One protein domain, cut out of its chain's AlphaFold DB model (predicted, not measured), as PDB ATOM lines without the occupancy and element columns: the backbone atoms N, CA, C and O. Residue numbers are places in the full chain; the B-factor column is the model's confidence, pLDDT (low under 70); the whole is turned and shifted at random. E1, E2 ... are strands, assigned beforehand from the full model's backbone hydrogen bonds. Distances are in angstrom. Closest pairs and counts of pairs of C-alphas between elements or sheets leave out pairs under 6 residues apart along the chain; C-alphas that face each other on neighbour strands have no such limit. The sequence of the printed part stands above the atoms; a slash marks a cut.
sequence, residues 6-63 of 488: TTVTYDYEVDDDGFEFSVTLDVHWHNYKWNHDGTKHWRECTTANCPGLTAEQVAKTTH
ATOM      1  N   THR A   6      45.316  17.457   1.999       75.62
ATOM      2  CA  THR A   6      44.960  18.113   0.738       75.62
ATOM      3  C   THR A   6      43.651  18.859   0.929       75.62
ATOM      4  O   THR A   6      42.703  18.322   1.492       75.62
ATOM      5  N   THR A   7      43.591  20.082   0.421       78.44
ATOM      6  CA  THR A   7      42.368  20.880   0.384       78.44
ATOM      7  C   THR A   7      41.866  20.887  -1.052       78.44
ATOM      8  O   THR A   7      42.619  21.243  -1.959       78.44
ATOM      9  N   VAL A   8      40.624  20.464  -1.265       81.31
ATOM     10  CA  VAL A   8      39.961  20.527  -2.570       81.31
ATOM     11  C   VAL A   8      38.834  21.539  -2.471       81.31
ATOM     12  O   VAL A   8      37.936  21.377  -1.648       81.31
ATOM     13  N   THR A   9      38.886  22.571  -3.301       82.12
ATOM     14  CA  THR A   9      37.807  23.550  -3.427       82.12
ATOM     15  C   THR A   9      36.995  23.211  -4.665       82.12
ATOM     16  O   THR A   9      37.561  23.044  -5.745       82.12
ATOM     17  N   TYR A  10      35.687  23.067  -4.493       80.81
ATOM     18  CA  TYR A  10      34.732  22.940  -5.584       80.81
ATOM     19  C   TYR A  10      33.916  24.220  -5.652       80.81
ATOM     20  O   TYR A  10      33.229  24.555  -4.686       80.81
ATOM     21  N   ASP A  11      33.995  24.907  -6.783       81.06
ATOM     22  CA  ASP A  11      33.190  26.087  -7.063       81.06
ATOM     23  C   ASP A  11      31.938  25.639  -7.820       81.06
ATOM     24  O   ASP A  11      32.030  24.999  -8.871       81.06
ATOM     25  N   TYR A  12      30.769  25.892  -7.232       78.31
ATOM     26  CA  TYR A  12      29.476  25.548  -7.816       78.31
ATOM     27  C   TYR A  12      28.762  26.821  -8.250       78.31
ATOM     28  O   TYR A  12      28.519  27.699  -7.424       78.31
ATOM     29  N   GLU A  13      28.377  26.875  -9.519       76.44
ATOM     30  CA  GLU A  13      27.480  27.895 -10.062       76.44
ATOM     31  C   GLU A  13      26.037  27.376  -9.931       76.44
ATOM     32  O   GLU A  13      25.722  26.272 -10.387       76.44
ATOM     33  N   VAL A  14      25.187  28.101  -9.196       73.06
ATOM     34  CA  VAL A  14      23.855  27.612  -8.768       73.06
ATOM     35  C   VAL A  14      22.738  28.101  -9.682       73.06
ATOM     36  O   VAL A  14      21.693  27.454  -9.776       73.06
ATOM     37  N   ASP A  15      22.961  29.213 -10.371       69.50
ATOM     38  CA  ASP A  15      22.049  29.793 -11.343       69.50
ATOM     39  C   ASP A  15      22.805  30.592 -12.419       69.50
ATOM     40  O   ASP A  15      23.955  30.991 -12.243       69.50
ATOM     41  N   ASP A  16      22.122  30.832 -13.542       70.62
ATOM     42  CA  ASP A  16      22.644  31.584 -14.694       70.62
ATOM     43  C   ASP A  16      22.860  33.087 -14.389       70.62
ATOM     44  O   ASP A  16      23.372  33.827 -15.232       70.62
ATOM     45  N   ASP A  17      22.464  33.545 -13.193       71.31
ATOM     46  CA  ASP A  17      22.642  34.917 -12.700       71.31
ATOM     47  C   ASP A  17      24.007  35.119 -12.000       71.31
ATOM     48  O   ASP A  17      24.320  36.225 -11.542       71.31
ATOM     49  N   GLY A  18      24.853  34.080 -11.967       69.81
ATOM     50  CA  GLY A  18      26.248  34.146 -11.527       69.81
ATOM     51  C   GLY A  18      26.448  33.989 -10.019       69.81
ATOM     52  O   GLY A  18      27.468  34.439  -9.487       69.81
ATOM     53  N   PHE A  19      25.491  33.394  -9.294       72.56
ATOM     54  CA  PHE A  19      25.703  33.050  -7.891       72.56
ATOM     55  C   PHE A  19      26.591  31.802  -7.770       72.56
ATOM     56  O   PHE A  19      26.145  30.665  -7.946       72.56
ATOM     57  N   GLU A  20      27.858  32.027  -7.422       78.38
ATOM     58  CA  GLU A  20      28.825  30.972  -7.114       78.38
ATOM     59  C   GLU A  20      28.963  30.769  -5.600       78.38
ATOM     60  O   GLU A  20      29.052  31.727  -4.825       78.38
ATOM     61  N   PHE A  21      29.048  29.511  -5.162       80.94
ATOM     62  CA  PHE A  21      29.517  29.193  -3.814       80.94
ATOM     63  C   PHE A  21      30.613  28.126  -3.838       80.94
ATOM     64  O   PHE A  21      30.492  27.079  -4.475       80.94
ATOM     65  N   SER A  22      31.687  28.393  -3.098       81.56
ATOM     66  CA  SER A  22      32.820  27.484  -2.954       81.56
ATOM     67  C   SER A  22      32.617  26.558  -1.760       81.56
ATOM     68  O   SER A  22      32.421  27.010  -0.627       81.56
ATOM     69  N   VAL A  23      32.736  25.252  -1.983       82.69
ATOM     70  CA  VAL A  23      32.836  24.253  -0.916       82.69
ATOM     71  C   VAL A  23      34.280  23.801  -0.811       82.69
ATOM     72  O   VAL A  23      34.829  23.195  -1.732       82.69
ATOM     73  N   THR A  24      34.882  24.057   0.343       81.69
ATOM     74  CA  THR A  24      36.235  23.602   0.656       81.69
ATOM     75  C   THR A  24      36.169  22.296   1.440       81.69
ATOM     76  O   THR A  24      35.616  22.254   2.538       81.69
ATOM     77  N   LEU A  25      36.748  21.228   0.889       77.75
ATOM     78  CA  LEU A  25      36.924  19.943   1.559       77.75
ATOM     79  C   LEU A  25      38.389  19.765   1.964       77.75
ATOM     80  O   LEU A  25      39.263  19.588   1.114       77.75
ATOM     81  N   ASP A  26      38.648  19.754   3.269       75.44
ATOM     82  CA  ASP A  26      39.961  19.416   3.813       75.44
ATOM     83  C   ASP A  26      40.076  17.903   4.063       75.44
ATOM     84  O   ASP A  26      39.571  17.366   5.052       75.44
ATOM     85  N   VAL A  27      40.775  17.205   3.168       71.25
ATOM     86  CA  VAL A  27      41.073  15.774   3.283       71.25
ATOM     87  C   VAL A  27      42.381  15.590   4.047       71.25
ATOM     88  O   VAL A  27      43.442  16.052   3.624       71.25
ATOM     89  N   HIS A  28      42.316  14.877   5.166       72.38
ATOM     90  CA  HIS A  28      43.473  14.544   5.992       72.38
ATOM     91  C   HIS A  28      43.760  13.045   5.912       72.38
ATOM     92  O   HIS A  28      42.838  12.230   5.933       72.38
ATOM     93  N   TRP A  29      45.040  12.674   5.848       69.69
ATOM     94  CA  TRP A  29      45.458  11.277   5.953       69.69
ATOM     95  C   TRP A  29      46.055  11.016   7.328       69.69
ATOM     96  O   TRP A  29      47.016  11.665   7.749       69.69
ATOM     97  N   HIS A  30      45.505  10.023   8.018       71.81
ATOM     98  CA  HIS A  30      46.014   9.571   9.302       71.81
ATOM     99  C   HIS A  30      46.822   8.290   9.117       71.81
ATOM    100  O   HIS A  30      46.353   7.337   8.498       71.81
ATOM    101  N   ASN A  31      48.027   8.264   9.683       76.00
ATOM    102  CA  ASN A  31      48.789   7.035   9.846       76.00
ATOM    103  C   ASN A  31      48.702   6.615  11.313       76.00
ATOM    104  O   ASN A  31      49.259   7.288  12.184       76.00
ATOM    105  N   TYR A  32      47.954   5.548  11.582       78.12
ATOM    106  CA  TYR A  32      47.738   5.057  12.935       78.12
ATOM    107  C   TYR A  32      48.691   3.917  13.250       78.12
ATOM    108  O   TYR A  32      48.766   2.931  12.517       78.12
ATOM    109  N   LYS A  33      49.352   4.023  14.399       84.06
ATOM    110  CA  LYS A  33      50.103   2.934  15.004       84.06
ATOM    111  C   LYS A  33      49.378   2.461  16.257       84.06
ATOM    112  O   LYS A  33      49.001   3.271  17.103       84.06
ATOM    113  N   TRP A  34      49.203   1.150  16.381       87.06
ATOM    114  CA  TRP A  34      48.790   0.542  17.638       87.06
ATOM    115  C   TRP A  34      49.953   0.528  18.624       87.06
ATOM    116  O   TRP A  34      51.056   0.090  18.302       87.06
ATOM    117  N   ASN A  35      49.681   1.004  19.828       89.06
ATOM    118  CA  ASN A  35      50.550   0.906  20.983       89.06
ATOM    119  C   ASN A  35      49.831   0.112  22.074       89.06
ATOM    120  O   ASN A  35      48.597   0.054  22.112       89.06
ATOM    121  N   HIS A  36      50.604  -0.474  22.978       91.62
ATOM    122  CA  HIS A  36      50.071  -1.207  24.111       91.62
ATOM    123  C   HIS A  36      50.981  -1.120  25.333       91.62
ATOM    124  O   HIS A  36      52.197  -0.965  25.223       91.62
ATOM    125  N   ASP A  37      50.372  -1.274  26.500       90.88
ATOM    126  CA  ASP A  37      51.028  -1.593  27.763       90.88
ATOM    127  C   ASP A  37      50.464  -2.915  28.318       90.88
ATOM    128  O   ASP A  37      49.716  -3.617  27.635       90.88
ATOM    129  N   GLY A  38      50.837  -3.290  29.544       87.25
ATOM    130  CA  GLY A  38      50.386  -4.549  30.151       87.25
ATOM    131  C   GLY A  38      48.880  -4.636  30.432       87.25
ATOM    132  O   GLY A  38      48.379  -5.709  30.744       87.25
ATOM    133  N   THR A  39      48.146  -3.527  30.334       87.50
ATOM    134  CA  THR A  39      46.729  -3.442  30.724       87.50
ATOM    135  C   THR A  39      45.822  -2.924  29.616       87.50
ATOM    136  O   THR A  39      44.635  -3.257  29.586       87.50
ATOM    137  N   LYS A  40      46.353  -2.092  28.718       92.06
ATOM    138  CA  LYS A  40      45.581  -1.367  27.715       92.06
ATOM    139  C   LYS A  40      46.315  -1.288  26.385       92.06
ATOM    140  O   LYS A  40      47.545  -1.280  26.335       92.06
ATOM    141  N   HIS A  41      45.553  -1.127  25.313       92.44
ATOM    142  CA  HIS A  41      46.050  -0.699  24.013       92.44
ATOM    143  C   HIS A  41      45.412   0.624  23.592       92.44
ATOM    144  O   HIS A  41      44.362   1.021  24.098       92.44
ATOM    145  N   TRP A  42      46.071   1.342  22.689       90.75
ATOM    146  CA  TRP A  42      45.558   2.576  22.095       90.75
ATOM    147  C   TRP A  42      46.168   2.807  20.721       90.75
ATOM    148  O   TRP A  42      47.252   2.310  20.410       90.75
ATOM    149  N   ARG A  43      45.486   3.599  19.896       87.19
ATOM    150  CA  ARG A  43      46.038   4.070  18.625       87.19
ATOM    151  C   ARG A  43      46.646   5.444  18.820       87.19
ATOM    152  O   ARG A  43      46.065   6.308  19.470       87.19
ATOM    153  N   GLU A  44      47.797   5.656  18.209       84.00
ATOM    154  CA  GLU A  44      48.426   6.965  18.117       84.00
ATOM    155  C   GLU A  44      48.624   7.322  16.647       84.00
ATOM    156  O   GLU A  44      49.062   6.497  15.841       84.00
ATOM    157  N   CYS A  45      48.263   8.553  16.288       81.00
ATOM    158  CA  CYS A  45      48.495   9.075  14.951       81.00
ATOM    159  C   CYS A  45      49.935   9.593  14.877       81.00
ATOM    160  O   CYS A  45      50.286  10.540  15.574       81.00
ATOM    161  N   THR A  46      50.775   8.985  14.039       75.06
ATOM    162  CA  THR A  46      52.211   9.322  13.952       75.06
ATOM    163  C   THR A  46      52.496  10.529  13.051       75.06
ATOM    164  O   THR A  46      53.649  10.908  12.855       75.06
ATOM    165  N   THR A  47      51.459  11.109  12.449       71.62
ATOM    166  CA  THR A  47      51.550  12.271  11.563       71.62
ATOM    167  C   THR A  47      51.658  13.570  12.377       71.62
ATOM    168  O   THR A  47      50.968  13.748  13.377       71.62
ATOM    169  N   ALA A  48      52.499  14.516  11.945       63.25
ATOM    170  CA  ALA A  48      52.576  15.838  12.569       63.25
ATOM    171  C   ALA A  48      51.259  16.609  12.361       63.25
ATOM    172  O   ALA A  48      50.873  16.841  11.219       63.25
ATOM    173  N   ASN A  49      50.610  17.021  13.458       65.88
ATOM    174  CA  ASN A  49      49.268  17.620  13.495       65.88
ATOM    175  C   ASN A  49      48.194  16.724  12.846       65.88
ATOM    176  O   ASN A  49      47.933  16.832  11.652       65.88
ATOM    177  N   CYS A  50      47.533  15.879  13.648       67.75
ATOM    178  CA  CYS A  50      46.382  15.063  13.238       67.75
ATOM    179  C   CYS A  50      45.052  15.729  13.654       67.75
ATOM    180  O   CYS A  50      44.519  15.398  14.715       67.75
ATOM    181  N   PRO A  51      44.519  16.694  12.881       67.88
ATOM    182  CA  PRO A  51      43.233  17.320  13.180       67.88
ATOM    183  C   PRO A  51      42.077  16.328  12.985       67.88
ATOM    184  O   PRO A  51      42.170  15.423  12.165       67.88
ATOM    185  N   GLY A  52      40.982  16.505  13.727       68.31
ATOM    186  CA  GLY A  52      39.768  15.692  13.560       68.31
ATOM    187  C   GLY A  52      39.772  14.324  14.254       68.31
ATOM    188  O   GLY A  52      38.843  13.552  14.038       68.31
ATOM    189  N   LEU A  53      40.766  14.019  15.100       70.69
ATOM    190  CA  LEU A  53      40.741  12.813  15.934       70.69
ATOM    191  C   LEU A  53      39.634  12.902  16.986       70.69
ATOM    192  O   LEU A  53      39.591  13.851  17.771       70.69
ATOM    193  N   THR A  54      38.768  11.891  17.038       72.38
ATOM    194  CA  THR A  54      37.802  11.767  18.133       72.38
ATOM    195  C   THR A  54      38.486  11.198  19.374       72.38
ATOM    196  O   THR A  54      39.445  10.429  19.279       72.38
ATOM    197  N   ALA A  55      37.985  11.549  20.560       74.50
ATOM    198  CA  ALA A  55      38.492  10.991  21.815       74.50
ATOM    199  C   ALA A  55      38.395   9.452  21.847       74.50
ATOM    200  O   ALA A  55      39.255   8.800  22.430       74.50
ATOM    201  N   GLU A  56      37.396   8.877  21.172       75.88
ATOM    202  CA  GLU A  56      37.210   7.428  21.025       75.88
ATOM    203  C   GLU A  56      38.304   6.777  20.169       75.88
ATOM    204  O   GLU A  56      38.779   5.696  20.501       75.88
ATOM    205  N   GLN A  57      38.763   7.441  19.102       72.69
ATOM    206  CA  GLN A  57      39.799   6.904  18.210       72.69
ATOM    207  C   GLN A  57      41.176   6.773  18.878       72.69
ATOM    208  O   GLN A  57      41.974   5.933  18.462       72.69
ATOM    209  N   VAL A  58      41.461   7.594  19.892       77.75
ATOM    210  CA  VAL A  58      42.723   7.577  20.660       77.75
ATOM    211  C   VAL A  58      42.542   7.064  22.091       77.75
ATOM    212  O   VAL A  58      43.476   7.127  22.895       77.75
ATOM    213  N   ALA A  59      41.349   6.571  22.433       83.62
ATOM    214  CA  ALA A  59      41.058   6.075  23.767       83.62
ATOM    215  C   ALA A  59      41.964   4.888  24.117       83.62
ATOM    216  O   ALA A  59      42.226   4.006  23.298       83.62
ATOM    217  N   LYS A  60      42.425   4.857  25.371       90.31
ATOM    218  CA  LYS A  60      43.092   3.684  25.938       90.31
ATOM    219  C   LYS A  60      42.038   2.690  26.406       90.31
ATOM    220  O   LYS A  60      41.352   2.953  27.396       90.31
ATOM    221  N   THR A  61      41.949   1.550  25.739       90.69
ATOM    222  CA  THR A  61      40.985   0.478  26.023       90.69
ATOM    223  C   THR A  61      41.696  -0.773  26.516       90.69
ATOM    224  O   THR A  61      42.902  -0.917  26.337       90.69
ATOM    225  N   THR A  62      40.973  -1.662  27.193       92.50
ATOM    226  CA  THR A  62      41.509  -2.962  27.616       92.50
ATOM    227  C   THR A  62      41.848  -3.827  26.410       92.50
ATOM    228  O   THR A  62      41.275  -3.665  25.336       92.50
ATOM    229  N   HIS A  63      42.766  -4.768  26.608       89.94
ATOM    230  CA  HIS A  63      43.050  -5.787  25.605       89.94
ATOM    231  C   HIS A  63      41.826  -6.646  25.295       89.94
ATOM    232  O   HIS A  63      41.014  -6.919  26.177       89.94
TER     233      HIS A  63
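This is residues 6 to 63 of the 488 residues of an uncharacterized protein of Faecalibacterium sp. AF27-11BH (UniProt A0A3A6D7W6). Two antiparallel strand hairpins follow one another end to end in a long, thin rod: E1 with E2 makes the first, E3 with E4 the second, and the tight link of residues 29 to 31 joins them. The turn of the first hairpin, residues 14 to 19, sticks out at one end of the rod, and after E4 the long unnamed stretch of residues 46 to 63 loops out and folds back beside the second hairpin, where residues 61 to 62 pair with residues 40 to 41 of E4. The printed part has 58 residues, with no named helix and four named strands in the order E1, E2, E3, E4, which form two separate antiparallel sheets of two strands, E1 - E2 and E3 - E4. The class is all strand, though under half of the residues, 28 of the 58, are in named elements. The whole is extended, with a radius of gyration of the C-alphas of 19.2 A and spans of 64 by 18 by 12 A.

The first strand, E1, covers residues 6 to 13 and is 22.8 A long from first to last C-alpha, beginning at C-alpha 6 at (44.960, 18.113, 0.738). E2, residues 20 to 28, is the longest strand, with 9 residues and 25.6 A from first to last C-alpha; C-alpha 28 is at (43.473, 14.544, 5.992). E3, residues 32 to 36, is 13.0 A long. E4, residues 40 to 45, is 16.7 A long and ends at C-alpha 45 at (48.495, 9.075, 14.951). Residues 46 to 63 hold no named element, and their C-alphas lie 4 to 25 A from the mean of all C-alphas.

E1 and E2 form a hairpin of antiparallel neighbour strands, with 161 degrees between their N-to-C directions. The C-alphas of Thr 6 and Val 27 face each other at 5.2 A, and at the other end of the pair those of Glu 13 and Glu 20 face each other at 4.5 A. Across this pair N 8 and O 25 are within hydrogen-bond range at 2.9 A, and so are N 23 and O 10 at 2.8 A. E2 and E3 are apart, although the link between them is tight. E3 and E4 form the second hairpin, antiparallel, with 155 degrees between their directions. The C-alphas of Tyr 32 and Cys 45 face each other at 4.6 A, and those of His 36 and His 41 at 4.1 A. Here N 35 and O 42 are within hydrogen-bond range at 2.8 A, and N 44 and O 33 at 2.9 A. E1 is apart from E3 and from E4, and E2 is apart from E4. Residues 40 to 41 of E4 also pair, antiparallel, with residues 61 to 62 of the unnamed stretch.

The C-alphas of Asp 17 and Gly 38 are the two farthest apart, at 64.5 A, and the outline is a rod. The first and last printed C-alphas, of Thr 6 and His 63, are 34.5 A apart. The printed part has no cut. The links E2 to E3 and E3 to E4 are tight, with 3 residues each, and the link E1 to E2 is short, with 6 residues; no link between named strands is long. Residues 14 to 19 stand free. The mean pLDDT of the printed part is 78.9, and the model's confidence is low, under 70, at residue 15, residue 18, residue 29 and residues 48 to 52.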